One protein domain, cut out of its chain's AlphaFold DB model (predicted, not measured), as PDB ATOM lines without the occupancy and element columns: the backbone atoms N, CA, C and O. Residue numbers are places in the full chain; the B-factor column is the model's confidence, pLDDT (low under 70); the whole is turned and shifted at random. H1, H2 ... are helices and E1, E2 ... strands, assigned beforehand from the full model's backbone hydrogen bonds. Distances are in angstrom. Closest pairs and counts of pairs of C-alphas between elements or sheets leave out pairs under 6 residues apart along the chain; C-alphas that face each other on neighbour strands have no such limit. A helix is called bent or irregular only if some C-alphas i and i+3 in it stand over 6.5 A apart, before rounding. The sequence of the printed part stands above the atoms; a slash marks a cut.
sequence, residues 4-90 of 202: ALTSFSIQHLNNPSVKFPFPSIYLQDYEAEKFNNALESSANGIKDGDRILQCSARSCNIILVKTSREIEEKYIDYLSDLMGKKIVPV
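What this domain is: This is residues 4 to 90 of the 202 residues of the protein "Ufgt" of Prunus yedoensis var. nudiflora (UniProt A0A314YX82). Look first at one end of the domain, where a small sheet of two parallel strands, E1 and E2, has H4 packed on it, mainly on E2; H1 runs side by side with H4 and fills the middle. H3 packs on another side of H1, about at right angles to it, and H2 lies at the far end, away from the sheet, with residues 28 to 34 sticking out. The printed part has 87 residues, with four named helices and two named strands in the order H1 H2 H3 E1 H4 E2, and is mostly helix. It is compact, with a radius of gyration of the C-alphas of 13.3 A and spans of 32 by 31 by 21 A.

Where its parts are: Find E1 at residues 62 to 65 and E2 at residues 86 to 89, each 9.8 A from first to last C-alpha; E2 ends at C-alpha 89, (149.587, 99.144, 155.165). H4, residues 69 to 83, spans 17.5 A and is irregular: C-alphas 71 and 74 are 8.9 A apart. H1, residues 4 to 14, starts at C-alpha 4, (145.805, 103.381, 144.403), and is 15.6 A long. H2, residues 29 to 40, starts at C-alpha 29, (141.342, 114.206, 128.782), and measures 16.4 A; H3, residues 48 to 58, measures 15.2 A.

How they stand to each other: Begin at the sheet: E1 and E2 are parallel, 27 degrees between their directions, with N 63 and O 86 at 2.9 A and N 65 and O 88 at 3.0 A, within hydrogen-bond range. E1, H4 and E2 form a strand-helix-strand unit, two parallel neighbour strands with a helix between them along the chain, and its crossover is right-handed. The closest C-alphas of H4 and E2 are those of Ser 80 and Ile 87, 5.5 A apart. H1 touches H4 at a shallow tilt of 16 degrees, the same way, closest at the C-alphas of Ser 7 and Leu 79, 5.0 A. H1 also touches H3, about perpendicular at 89 degrees, closest at the C-alphas of Ile 10 and Leu 53, 7.1 A. H2 touches H3 with residues 38 to 40 alone, at a steep tilt of 60 degrees; their closest C-alphas, Leu 39 and Gly 49, are 4.4 A apart. H1 and H2 are near each other, while H2 and H4 are apart. Every O i to N i+4 pair is within hydrogen-bond range in H1, H2 and H3, and 9 of 11 are in H4.

The domain as a whole: The two C-alphas farthest apart, those of Gly 45 and Glu 70, are 37.5 A apart. The printed part has no cut; look at residues 15 to 28 for the long link, from H1 to H2. Residues 42 to 43 pair briefly with residues 46 to 47, antiparallel. Mean pLDDT of the printed part is 90.4, and no printed residue is under 70.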
ATOM      1  N   ALA A   4     146.333 103.211 145.755       94.56
ATOM      2  CA  ALA A   4     145.805 103.381 144.403       94.56
ATOM      3  C   ALA A   4     146.352 104.644 143.731       94.56
ATOM      4  O   ALA A   4     147.034 104.557 142.710       94.56
ATOM      5  N   LEU A   5     146.128 105.810 144.344       91.31
ATOM      6  CA  LEU A   5     146.586 107.085 143.796       91.31
ATOM      7  C   LEU A   5     148.117 107.162 143.752       91.31
ATOM      8  O   LEU A   5     148.670 107.615 142.760       91.31
ATOM      9  N   THR A   6     148.819 106.669 144.778       91.88
ATOM     10  CA  THR A   6     150.289 106.675 144.777       91.88
ATOM     11  C   THR A   6     150.869 105.806 143.659       91.88
ATOM     12  O   THR A   6     151.777 106.254 142.961       91.88
ATOM     13  N   SER A   7     150.339 104.599 143.443       94.00
ATOM     14  CA  SER A   7     150.790 103.730 142.347       94.00
ATOM     15  C   SER A   7     150.501 104.331 140.972       94.00
ATOM     16  O   SER A   7     151.374 104.303 140.105       94.00
ATOM     17  N   PHE A   8     149.327 104.947 140.800       94.25
ATOM     18  CA  PHE A   8     148.965 105.663 139.579       94.25
ATOM     19  C   PHE A   8     149.924 106.825 139.303       94.25
ATOM     20  O   PHE A   8     150.508 106.885 138.222       94.25
ATOM     21  N   SER A   9     150.166 107.694 140.290       92.00
ATOM     22  CA  SER A   9     151.069 108.841 140.142       92.00
ATOM     23  C   SER A   9     152.497 108.421 139.801       92.00
ATOM     24  O   SER A   9     153.110 109.003 138.911       92.00
ATOM     25  N   ILE A  10     153.038 107.403 140.478       91.88
ATOM     26  CA  ILE A  10     154.412 106.945 140.232       91.88
ATOM     27  C   ILE A  10     154.537 106.319 138.844       91.88
ATOM     28  O   ILE A  10     155.514 106.592 138.146       91.88
ATOM     29  N   GLN A  11     153.562 105.513 138.415       93.06
ATOM     30  CA  GLN A  11     153.590 104.964 137.064       93.06
ATOM     31  C   GLN A  11     153.506 106.083 136.024       93.06
ATOM     32  O   GLN A  11     154.299 106.080 135.086       93.06
ATOM     33  N   HIS A  12     152.569 107.017 136.190       91.50
ATOM     34  CA  HIS A  12     152.360 108.125 135.259       91.50
ATOM     35  C   HIS A  12     153.618 108.985 135.099       91.50
ATOM     36  O   HIS A  12     153.981 109.344 133.984       91.50
ATOM     37  N   LEU A  13     154.331 109.246 136.199       90.38
ATOM     38  CA  LEU A  13     155.580 110.012 136.191       90.38
ATOM     39  C   LEU A  13     156.763 109.232 135.590       90.38
ATOM     40  O   LEU A  13     157.552 109.807 134.846       90.38
ATOM     41  N   ASN A  14     156.900 107.936 135.892       89.06
ATOM     42  CA  ASN A  14     158.043 107.135 135.430       89.06
ATOM     43  C   ASN A  14     157.868 106.583 134.006       89.06
ATOM     44  O   ASN A  14     158.849 106.390 133.294       89.06
ATOM     45  N   ASN A  15     156.632 106.279 133.606       88.50
ATOM     46  CA  ASN A  15     156.297 105.585 132.363       88.50
ATOM     47  C   ASN A  15     155.030 106.190 131.718       88.50
ATOM     48  O   ASN A  15     154.039 105.476 131.542       88.50
ATOM     49  N   PRO A  16     155.034 107.478 131.324       83.75
ATOM     50  CA  PRO A  16     153.834 108.187 130.859       83.75
ATOM     51  C   PRO A  16     153.190 107.570 129.607       83.75
ATOM     52  O   PRO A  16     151.995 107.726 129.371       83.75
ATOM     53  N   SER A  17     153.960 106.844 128.792       85.50
ATOM     54  CA  SER A  17     153.452 106.151 127.599       85.50
ATOM     55  C   SER A  17     152.800 104.797 127.900       85.50
ATOM     56  O   SER A  17     152.191 104.200 127.011       85.50
ATOM     57  N   VAL A  18     152.936 104.283 129.126       88.56
ATOM     58  CA  VAL A  18     152.410 102.978 129.537       88.56
ATOM     59  C   VAL A  18     151.109 103.183 130.301       88.56
ATOM     60  O   VAL A  18     151.078 103.853 131.332       88.56
ATOM     61  N   LYS A  19     150.028 102.561 129.823       89.06
ATOM     62  CA  LYS A  19     148.721 102.617 130.492       89.06
ATOM     63  C   LYS A  19     148.770 101.970 131.871       89.06
ATOM     64  O   LYS A  19     149.400 100.928 132.054       89.06
ATOM     65  N   PHE A  20     148.064 102.568 132.826       93.94
ATOM     66  CA  PHE A  20     147.892 101.997 134.159       93.94
ATOM     67  C   PHE A  20     147.213 100.618 134.068       93.94
ATOM     68  O   PHE A  20     146.212 100.492 133.357       93.94
ATOM     69  N   PRO A  21     147.732  99.568 134.732       93.44
ATOM     70  CA  PRO A  21     147.285  98.191 134.515       93.44
ATOM     71  C   PRO A  21     145.879  97.910 135.058       93.44
ATOM     72  O   PRO A  21     145.284  96.889 134.714       93.44
ATOM     73  N   PHE A  22     145.325  98.796 135.891       94.31
ATOM     74  CA  PHE A  22     143.986  98.644 136.450       94.31
ATOM     75  C   PHE A  22     142.992  99.583 135.750       94.31
ATOM     76  O   PHE A  22     142.957 100.768 136.080       94.31
ATOM     77  N   PRO A  23     142.114  99.076 134.863       90.38
ATOM     78  CA  PRO A  23     141.204  99.913 134.071       90.38
ATOM     79  C   PRO A  23     140.139 100.631 134.912       90.38
ATOM     80  O   PRO A  23     139.489 101.545 134.422       90.38
ATOM     81  N   SER A  24     139.966 100.240 136.181       88.69
ATOM     82  CA  SER A  24     139.122 100.952 137.148       88.69
ATOM     83  C   SER A  24     139.613 102.373 137.447       88.69
ATOM     84  O   SER A  24     138.852 103.160 137.996       88.69
ATOM     85  N   ILE A  25     140.877 102.683 137.142       90.44
ATOM     86  CA  ILE A  25     141.444 104.026 137.256       90.44
ATOM     87  C   ILE A  25     141.871 104.454 135.857       90.44
ATOM     88  O   ILE A  25     142.848 103.952 135.303       90.44
ATOM     89  N   TYR A  26     141.109 105.380 135.292       88.94
ATOM     90  CA  TYR A  26     141.359 105.997 134.000       88.94
ATOM     91  C   TYR A  26     140.902 107.450 134.081       88.94
ATOM     92  O   TYR A  26     139.858 107.723 134.668       88.94
ATOM     93  N   LEU A  27     141.689 108.361 133.512       88.75
ATOM     94  CA  LEU A  27     141.373 109.783 133.471       88.75
ATOM     95  C   LEU A  27     140.888 110.151 132.071       88.75
ATOM     96  O   LEU A  27     141.538 109.809 131.082       88.75
ATOM     97  N   GLN A  28     139.768 110.866 131.992       90.94
ATOM     98  CA  GLN A  28     139.367 111.560 130.766       90.94
ATOM     99  C   GLN A  28     140.352 112.693 130.452       90.94
ATOM    100  O   GLN A  28     141.080 113.140 131.336       90.94
ATOM    101  N   ASP A  29     140.354 113.207 129.222       89.25
ATOM    102  CA  ASP A  29     141.342 114.206 128.782       89.25
ATOM    103  C   ASP A  29     141.391 115.440 129.703       89.25
ATOM    104  O   ASP A  29     142.466 115.855 130.136       89.25
ATOM    105  N   TYR A  30     140.227 115.967 130.104       86.06
ATOM    106  CA  TYR A  30     140.145 117.107 131.026       86.06
ATOM    107  C   TYR A  30     140.592 116.762 132.461       86.06
ATOM    108  O   TYR A  30     141.024 117.637 133.212       86.06
ATOM    109  N   GLU A  31     140.478 115.497 132.880       89.50
ATOM    110  CA  GLU A  31     140.925 115.022 134.197       89.50
ATOM    111  C   GLU A  31     142.434 114.795 134.199       89.50
ATOM    112  O   GLU A  31     143.104 115.134 135.172       89.50
ATOM    113  N   ALA A  32     142.971 114.278 133.093       88.81
ATOM    114  CA  ALA A  32     144.399 114.113 132.876       88.81
ATOM    115  C   ALA A  32     145.108 115.472 132.870       88.81
ATOM    116  O   ALA A  32     146.147 115.615 133.508       88.81
ATOM    117  N   GLU A  33     144.528 116.486 132.222       89.50
ATOM    118  CA  GLU A  33     145.049 117.856 132.260       89.50
ATOM    119  C   GLU A  33     145.080 118.409 133.693       89.50
ATOM    120  O   GLU A  33     146.124 118.868 134.156       89.50
ATOM    121  N   LYS A  34     143.972 118.292 134.440       87.56
ATOM    122  CA  LYS A  34     143.915 118.711 135.852       87.56
ATOM    123  C   LYS A  34     144.929 117.968 136.719       87.56
ATOM    124  O   LYS A  34     145.586 118.584 137.555       87.56
ATOM    125  N   PHE A  35     145.068 116.661 136.517       89.00
ATOM    126  CA  PHE A  35     146.028 115.836 137.239       89.00
ATOM    127  C   PHE A  35     147.473 116.248 136.935       89.00
ATOM    128  O   PHE A  35     148.262 116.421 137.859       89.00
ATOM    129  N   ASN A  36     147.806 116.489 135.665       89.50
ATOM    130  CA  ASN A  36     149.122 116.988 135.264       89.50
ATOM    131  C   ASN A  36     149.404 118.369 135.867       89.50
ATOM    132  O   ASN A  36     150.480 118.580 136.420       89.50
ATOM    133  N   ASN A  37     148.427 119.280 135.853       88.75
ATOM    134  CA  ASN A  37     148.559 120.593 136.487       88.75
ATOM    135  C   ASN A  37     148.813 120.479 138.001       88.75
ATOM    136  O   ASN A  37     149.607 121.241 138.543       88.75
ATOM    137  N   ALA A  38     148.198 119.502 138.675       86.81
ATOM    138  CA  ALA A  38     148.450 119.209 140.088       86.81
ATOM    139  C   ALA A  38     149.807 118.525 140.355       86.81
ATOM    140  O   ALA A  38     150.300 118.550 141.474       86.81
ATOM    141  N   LEU A  39     150.432 117.894 139.357       87.19
ATOM    142  CA  LEU A  39     151.814 117.409 139.472       87.19
ATOM    143  C   LEU A  39     152.828 118.531 139.208       87.19
ATOM    144  O   LEU A  39     153.916 118.533 139.785       87.19
ATOM    145  N   GLU A  40     152.459 119.485 138.356       88.44
ATOM    146  CA  GLU A  40     153.246 120.670 138.017       88.44
ATOM    147  C   GLU A  40     153.124 121.796 139.057       88.44
ATOM    148  O   GLU A  40     153.976 122.691 139.089       88.44
ATOM    149  N   SER A  41     152.114 121.752 139.938       85.50
ATOM    150  CA  SER A  41     152.003 122.692 141.053       85.50
ATOM    151  C   SER A  41     153.250 122.632 141.918       85.50
ATOM    152  O   SER A  41     153.856 121.581 142.119       85.50
ATOM    153  N   SER A  42     153.671 123.794 142.410       84.75
ATOM    154  CA  SER A  42     154.898 123.903 143.183       84.75
ATOM    155  C   SER A  42     154.676 124.704 144.450       84.75
ATOM    156  O   SER A  42     153.942 125.690 144.487       84.75
ATOM    157  N   ALA A  43     155.365 124.288 145.503       78.75
ATOM    158  CA  ALA A  43     155.521 125.080 146.709       78.75
ATOM    159  C   ALA A  43     156.990 125.026 147.132       78.75
ATOM    160  O   ALA A  43     157.668 124.011 146.958       78.75
ATOM    161  N   ASN A  44     157.506 126.125 147.683       82.62
ATOM    162  CA  ASN A  44     158.921 126.250 148.057       82.62
ATOM    163  C   ASN A  44     159.894 125.884 146.911       82.62
ATOM    164  O   ASN A  44     160.962 125.333 147.162       82.62
ATOM    165  N   GLY A  45     159.507 126.142 145.655       84.44
ATOM    166  CA  GLY A  45     160.339 125.892 144.471       84.44
ATOM    167  C   GLY A  45     160.477 124.427 144.039       84.44
ATOM    168  O   GLY A  45     161.312 124.142 143.188       84.44
ATOM    169  N   ILE A  46     159.692 123.499 144.599       86.25
ATOM    170  CA  ILE A  46     159.695 122.082 144.201       86.25
ATOM    171  C   ILE A  46     158.298 121.713 143.704       86.25
ATOM    172  O   ILE A  46     157.321 121.985 144.409       86.25
ATOM    173  N   LYS A  47     158.221 121.095 142.519       90.81
ATOM    174  CA  LYS A  47     156.971 120.573 141.955       90.81
ATOM    175  C   LYS A  47     156.465 119.380 142.759       90.81
ATOM    176  O   LYS A  47     157.256 118.595 143.286       90.81
ATOM    177  N   ASP A  48     155.156 119.204 142.834       86.81
ATOM    178  CA  ASP A  48     154.559 118.106 143.590       86.81
ATOM    179  C   ASP A  48     154.876 116.734 142.972       86.81
ATOM    180  O   ASP A  48     155.172 115.787 143.707       86.81
ATOM    181  N   GLY A  49     154.969 116.637 141.642       88.38
ATOM    182  CA  GLY A  49     155.480 115.449 140.952       88.38
ATOM    183  C   GLY A  49     156.919 115.099 141.354       88.38
ATOM    184  O   GLY A  49     157.210 113.951 141.699       88.38
ATOM    185  N   ASP A  50     157.804 116.099 141.426       90.06
ATOM    186  CA  ASP A  50     159.189 115.900 141.871       90.06
ATOM    187  C   ASP A  50     159.248 115.444 143.331       90.06
ATOM    188  O   ASP A  50     160.052 114.580 143.682       90.06
ATOM    189  N   ARG A  51     158.380 115.980 144.198       88.19
ATOM    190  CA  ARG A  51     158.288 115.544 145.601       88.19
ATOM    191  C   ARG A  51     157.898 114.077 145.702       88.19
ATOM    192  O   ARG A  51     158.506 113.356 146.493       88.19
ATOM    193  N   ILE A  52     156.933 113.622 144.902       86.56
ATOM    194  CA  ILE A  52     156.523 112.210 144.861       86.56
ATOM    195  C   ILE A  52     157.721 111.327 144.493       86.56
ATOM    196  O   ILE A  52     158.003 110.356 145.205       86.56
ATOM    197  N   LEU A  53     158.465 111.689 143.444       87.62
ATOM    198  CA  LEU A  53     159.644 110.939 143.000       87.62
ATOM    199  C   LEU A  53     160.791 110.987 144.019       87.62
ATOM    200  O   LEU A  53     161.414 109.963 144.295       87.62
ATOM    201  N   GLN A  54     161.050 112.136 144.642       88.44
ATOM    202  CA  GLN A  54     162.102 112.283 145.652       88.44
ATOM    203  C   GLN A  54     161.786 111.506 146.934       88.44
ATOM    204  O   GLN A  54     162.660 110.810 147.452       88.44
ATOM    205  N   CYS A  55     160.552 111.579 147.443       84.94
ATOM    206  CA  CYS A  55     160.103 110.776 148.587       84.94
ATOM    207  C   CYS A  55     160.250 109.280 148.286       84.94
ATOM    208  O   CYS A  55     160.771 108.508 149.096       84.94
ATOM    209  N   SER A  56     159.857 108.899 147.074       81.88
ATOM    210  CA  SER A  56     159.985 107.549 146.543       81.88
ATOM    211  C   SER A  56     161.444 107.098 146.475       81.88
ATOM    212  O   SER A  56     161.753 106.028 146.987       81.88
ATOM    213  N   ALA A  57     162.364 107.910 145.956       85.44
ATOM    214  CA  ALA A  57     163.786 107.578 145.867       85.44
ATOM    215  C   ALA A  57     164.477 107.511 147.241       85.44
ATOM    216  O   ALA A  57     165.262 106.598 147.490       85.44
ATOM    217  N   ARG A  58     164.155 108.443 148.150       86.69
ATOM    218  CA  ARG A  58     164.775 108.555 149.485       86.69
ATOM    219  C   ARG A  58     164.272 107.524 150.489       86.69
ATOM    220  O   ARG A  58     164.942 107.287 151.491       86.69
ATOM    221  N   SER A  59     163.099 106.934 150.258       84.25
ATOM    222  CA  SER A  59     162.582 105.875 151.128       84.25
ATOM    223  C   SER A  59     163.504 104.650 151.121       84.25
ATOM    224  O   SER A  59     164.112 104.317 150.104       84.25
ATOM    225  N   CYS A  60     163.615 103.966 152.259       81.75
ATOM    226  CA  CYS A  60     164.426 102.754 152.393       81.75
ATOM    227  C   CYS A  60     163.693 101.534 151.793       81.75
ATOM    228  O   CYS A  60     162.802 101.673 150.959       81.75
ATOM    229  N   ASN A  61     164.020 100.318 152.239       89.50
ATOM    230  CA  ASN A  61     163.358  99.083 151.792       89.50
ATOM    231  C   ASN A  61     161.859  98.990 152.142       89.50
ATOM    232  O   ASN A  61     161.198  98.056 151.690       89.50
ATOM    233  N   ILE A  62     161.333  99.904 152.966       92.69
ATOM    234  CA  ILE A  62     159.961  99.876 153.482       92.69
ATOM    235  C   ILE A  62     159.300 101.243 153.285       92.69
ATOM    236  O   ILE A  62     159.897 102.272 153.611       92.69
ATOM    237  N   ILE A  63     158.051 101.239 152.812       92.06
ATOM    238  CA  ILE A  63     157.178 102.417 152.729       92.06
ATOM    239  C   ILE A  63     155.898 102.126 153.516       92.06
ATOM    240  O   ILE A  63     155.217 101.129 153.272       92.06
ATOM    241  N   LEU A  64     155.568 103.007 154.462       92.25
ATOM    242  CA  LEU A  64     154.321 102.945 155.219       92.25
ATOM    243  C   LEU A  64     153.232 103.708 154.464       92.25
ATOM    244  O   LEU A  64     153.412 104.887 154.156       92.25
ATOM    245  N   VAL A  65     152.104 103.057 154.185       91.31
ATOM    246  CA  VAL A  65     150.981 103.675 153.465       91.31
ATOM    247  C   VAL A  65     149.725 103.588 154.319       91.31
ATOM    248  O   VAL A  65     149.367 102.521 154.817       91.31
ATOM    249  N   LYS A  66     149.052 104.727 154.497       91.69
ATOM    250  CA  LYS A  66     147.784 104.838 155.231       91.69
ATOM    251  C   LYS A  66     146.653 104.214 154.409       91.69
ATOM    252  O   LYS A  66     145.947 104.908 153.684       91.69
ATOM    253  N   THR A  67     146.549 102.896 154.491       93.44
ATOM    254  CA  THR A  67     145.583 102.057 153.782       93.44
ATOM    255  C   THR A  67     145.465 100.693 154.467       93.44
ATOM    256  O   THR A  67     146.168 100.431 155.446       93.44
ATOM    257  N   SER A  68     144.602  99.816 153.962       94.12
ATOM    258  CA  SER A  68     144.475  98.424 154.381       94.12
ATOM    259  C   SER A  68     144.399  97.496 153.161       94.12
ATOM    260  O   SER A  68     144.034  97.925 152.062       94.12
ATOM    261  N   ARG A  69     144.770  96.220 153.335       94.19
ATOM    262  CA  ARG A  69     144.715  95.246 152.230       94.19
ATOM    263  C   ARG A  69     143.282  94.997 151.776       94.19
ATOM    264  O   ARG A  69     143.036  94.923 150.581       94.19
ATOM    265  N   GLU A  70     142.342  94.975 152.711       94.31
ATOM    266  CA  GLU A  70     140.916  94.769 152.450       94.31
ATOM    267  C   GLU A  70     140.343  95.791 151.456       94.31
ATOM    268  O   GLU A  70     139.370  95.492 150.771       94.31
ATOM    269  N   ILE A  71     140.946  96.986 151.369       92.12
ATOM    270  CA  ILE A  71     140.490  98.073 150.493       92.12
ATOM    271  C   ILE A  71     141.352  98.177 149.225       92.12
ATOM    272  O   ILE A  71     140.809  98.350 148.134       92.12
ATOM    273  N   GLU A  72     142.684  98.092 149.338       95.50
ATOM    274  CA  GLU A  72     143.598  98.450 148.238       95.50
ATOM    275  C   GLU A  72     144.634  97.368 147.870       95.50
ATOM    276  O   GLU A  72     145.630  97.696 147.226       95.50
ATOM    277  N   GLU A  73     144.429  96.091 148.225       95.62
ATOM    278  CA  GLU A  73     145.402  94.993 148.022       95.62
ATOM    279  C   GLU A  73     146.124  95.019 146.666       95.62
ATOM    280  O   GLU A  73     147.347  95.143 146.625       95.62
ATOM    281  N   LYS A  74     145.384  94.989 145.552       96.50
ATOM    282  CA  LYS A  74     145.991  94.953 144.209       96.50
ATOM    283  C   LYS A  74     146.889  96.162 143.916       96.50
ATOM    284  O   LYS A  74     147.866  96.042 143.183       96.50
ATOM    285  N   TYR A  75     146.573  97.324 144.488       96.69
ATOM    286  CA  TYR A  75     147.368  98.539 144.326       96.69
ATOM    287  C   TYR A  75     148.588  98.542 145.247       96.69
ATOM    288  O   TYR A  75     149.629  99.064 144.866       96.69
ATOM    289  N   ILE A  76     148.472  97.952 146.440       96.75
ATOM    290  CA  ILE A  76     149.588  97.757 147.374       96.75
ATOM    291  C   ILE A  76     150.644  96.853 146.738       96.75
ATOM    292  O   ILE A  76     151.826  97.204 146.743       96.75
ATOM    293  N   ASP A  77     150.216  95.724 146.175       97.12
ATOM    294  CA  ASP A  77     151.119  94.762 145.544       97.12
ATOM    295  C   ASP A  77     151.770  95.378 144.298       97.12
ATOM    296  O   ASP A  77     152.993  95.384 144.177       97.12
ATOM    297  N   TYR A  78     150.979  96.040 143.444       96.25
ATOM    298  CA  TYR A  78     151.517  96.737 142.276       96.25
ATOM    299  C   TYR A  78     152.498  97.860 142.639       96.25
ATOM    300  O   TYR A  78     153.546  98.000 142.012       96.25
ATOM    301  N   LEU A  79     152.197  98.654 143.673       94.88
ATOM    302  CA  LEU A  79     153.103  99.693 144.161       94.88
ATOM    303  C   LEU A  79     154.415  99.095 144.684       94.88
ATOM    304  O   LEU A  79     155.474  99.680 144.468       94.88
ATOM    305  N   SER A  80     154.347  97.943 145.358       95.31
ATOM    306  CA  SER A  80     155.520  97.216 145.848       95.31
ATOM    307  C   SER A  80     156.436  96.800 144.701       95.31
ATOM    308  O   SER A  80     157.643  97.043 144.766       95.31
ATOM    309  N   ASP A  81     155.857  96.242 143.636       94.69
ATOM    310  CA  ASP A  81     156.585  95.818 142.440       94.69
ATOM    311  C   ASP A  81     157.177  97.011 141.682       94.69
ATOM    312  O   ASP A  81     158.361  97.012 141.349       94.69
ATOM    313  N   LEU A  82     156.377  98.064 141.476       92.38
ATOM    314  CA  LEU A  82     156.785  99.286 140.778       92.38
ATOM    315  C   LEU A  82     157.973  99.977 141.462       92.38
ATOM    316  O   LEU A  82     158.822 100.572 140.800       92.38
ATOM    317  N   MET A  83     158.024  99.898 142.790       90.81
ATOM    318  CA  MET A  83     159.033 100.560 143.611       90.81
ATOM    319  C   MET A  83     160.212  99.667 143.994       90.81
ATOM    320  O   MET A  83     161.222 100.185 144.476       90.81
ATOM    321  N   GLY A  84     160.082  98.344 143.849       92.75
ATOM    322  CA  GLY A  84     161.032  97.374 144.399       92.75
ATOM    323  C   GLY A  84     161.167  97.466 145.926       92.75
ATOM    324  O   GLY A  84     162.252  97.242 146.468       92.75
ATOM    325  N   LYS A  85     160.099  97.867 146.629       93.31
ATOM    326  CA  LYS A  85     160.102  98.171 148.073       93.31
ATOM    327  C   LYS A  85     158.894  97.559 148.752       93.31
ATOM    328  O   LYS A  85     157.801  97.579 148.208       93.31
ATOM    329  N   LYS A  86     159.067  97.101 149.992       94.94
ATOM    330  CA  LYS A  86     157.967  96.538 150.775       94.94
ATOM    331  C   LYS A  86     156.982  97.639 151.168       94.94
ATOM    332  O   LYS A  86     157.317  98.521 151.961       94.94
ATOM    333  N   ILE A  87     155.751  97.539 150.679       95.50
ATOM    334  CA  ILE A  87     154.648  98.395 151.118       95.50
ATOM    335  C   ILE A  87     153.992  97.776 152.351       95.50
ATOM    336  O   ILE A  87     153.585  96.614 152.341       95.50
ATOM    337  N   VAL A  88     153.904  98.551 153.433       94.88
ATOM    338  CA  VAL A  88     153.258  98.131 154.680       94.88
ATOM    339  C   VAL A  88     152.021  99.001 154.913       94.88
ATOM    340  O   VAL A  88     152.167 100.198 155.189       94.88
ATOM    341  N   PRO A  89     150.806  98.435 154.803       94.75
ATOM    342  CA  PRO A  89     149.587  99.144 155.165       94.75
ATOM    343  C   PRO A  89     149.550  99.380 156.678       94.75
ATOM    344  O   PRO A  89     149.748  98.450 157.458       94.75
ATOM    345  N   VAL A  90     149.293 100.622 157.094       93.62
ATOM    346  CA  VAL A  90     149.204 101.008 158.520       93.62
ATOM    347  C   VAL A  90     147.764 101.244 158.994       93.62
ATOM    348  O   VAL A  90     147.538 101.810 160.061       93.62
TER     349      VAL A  90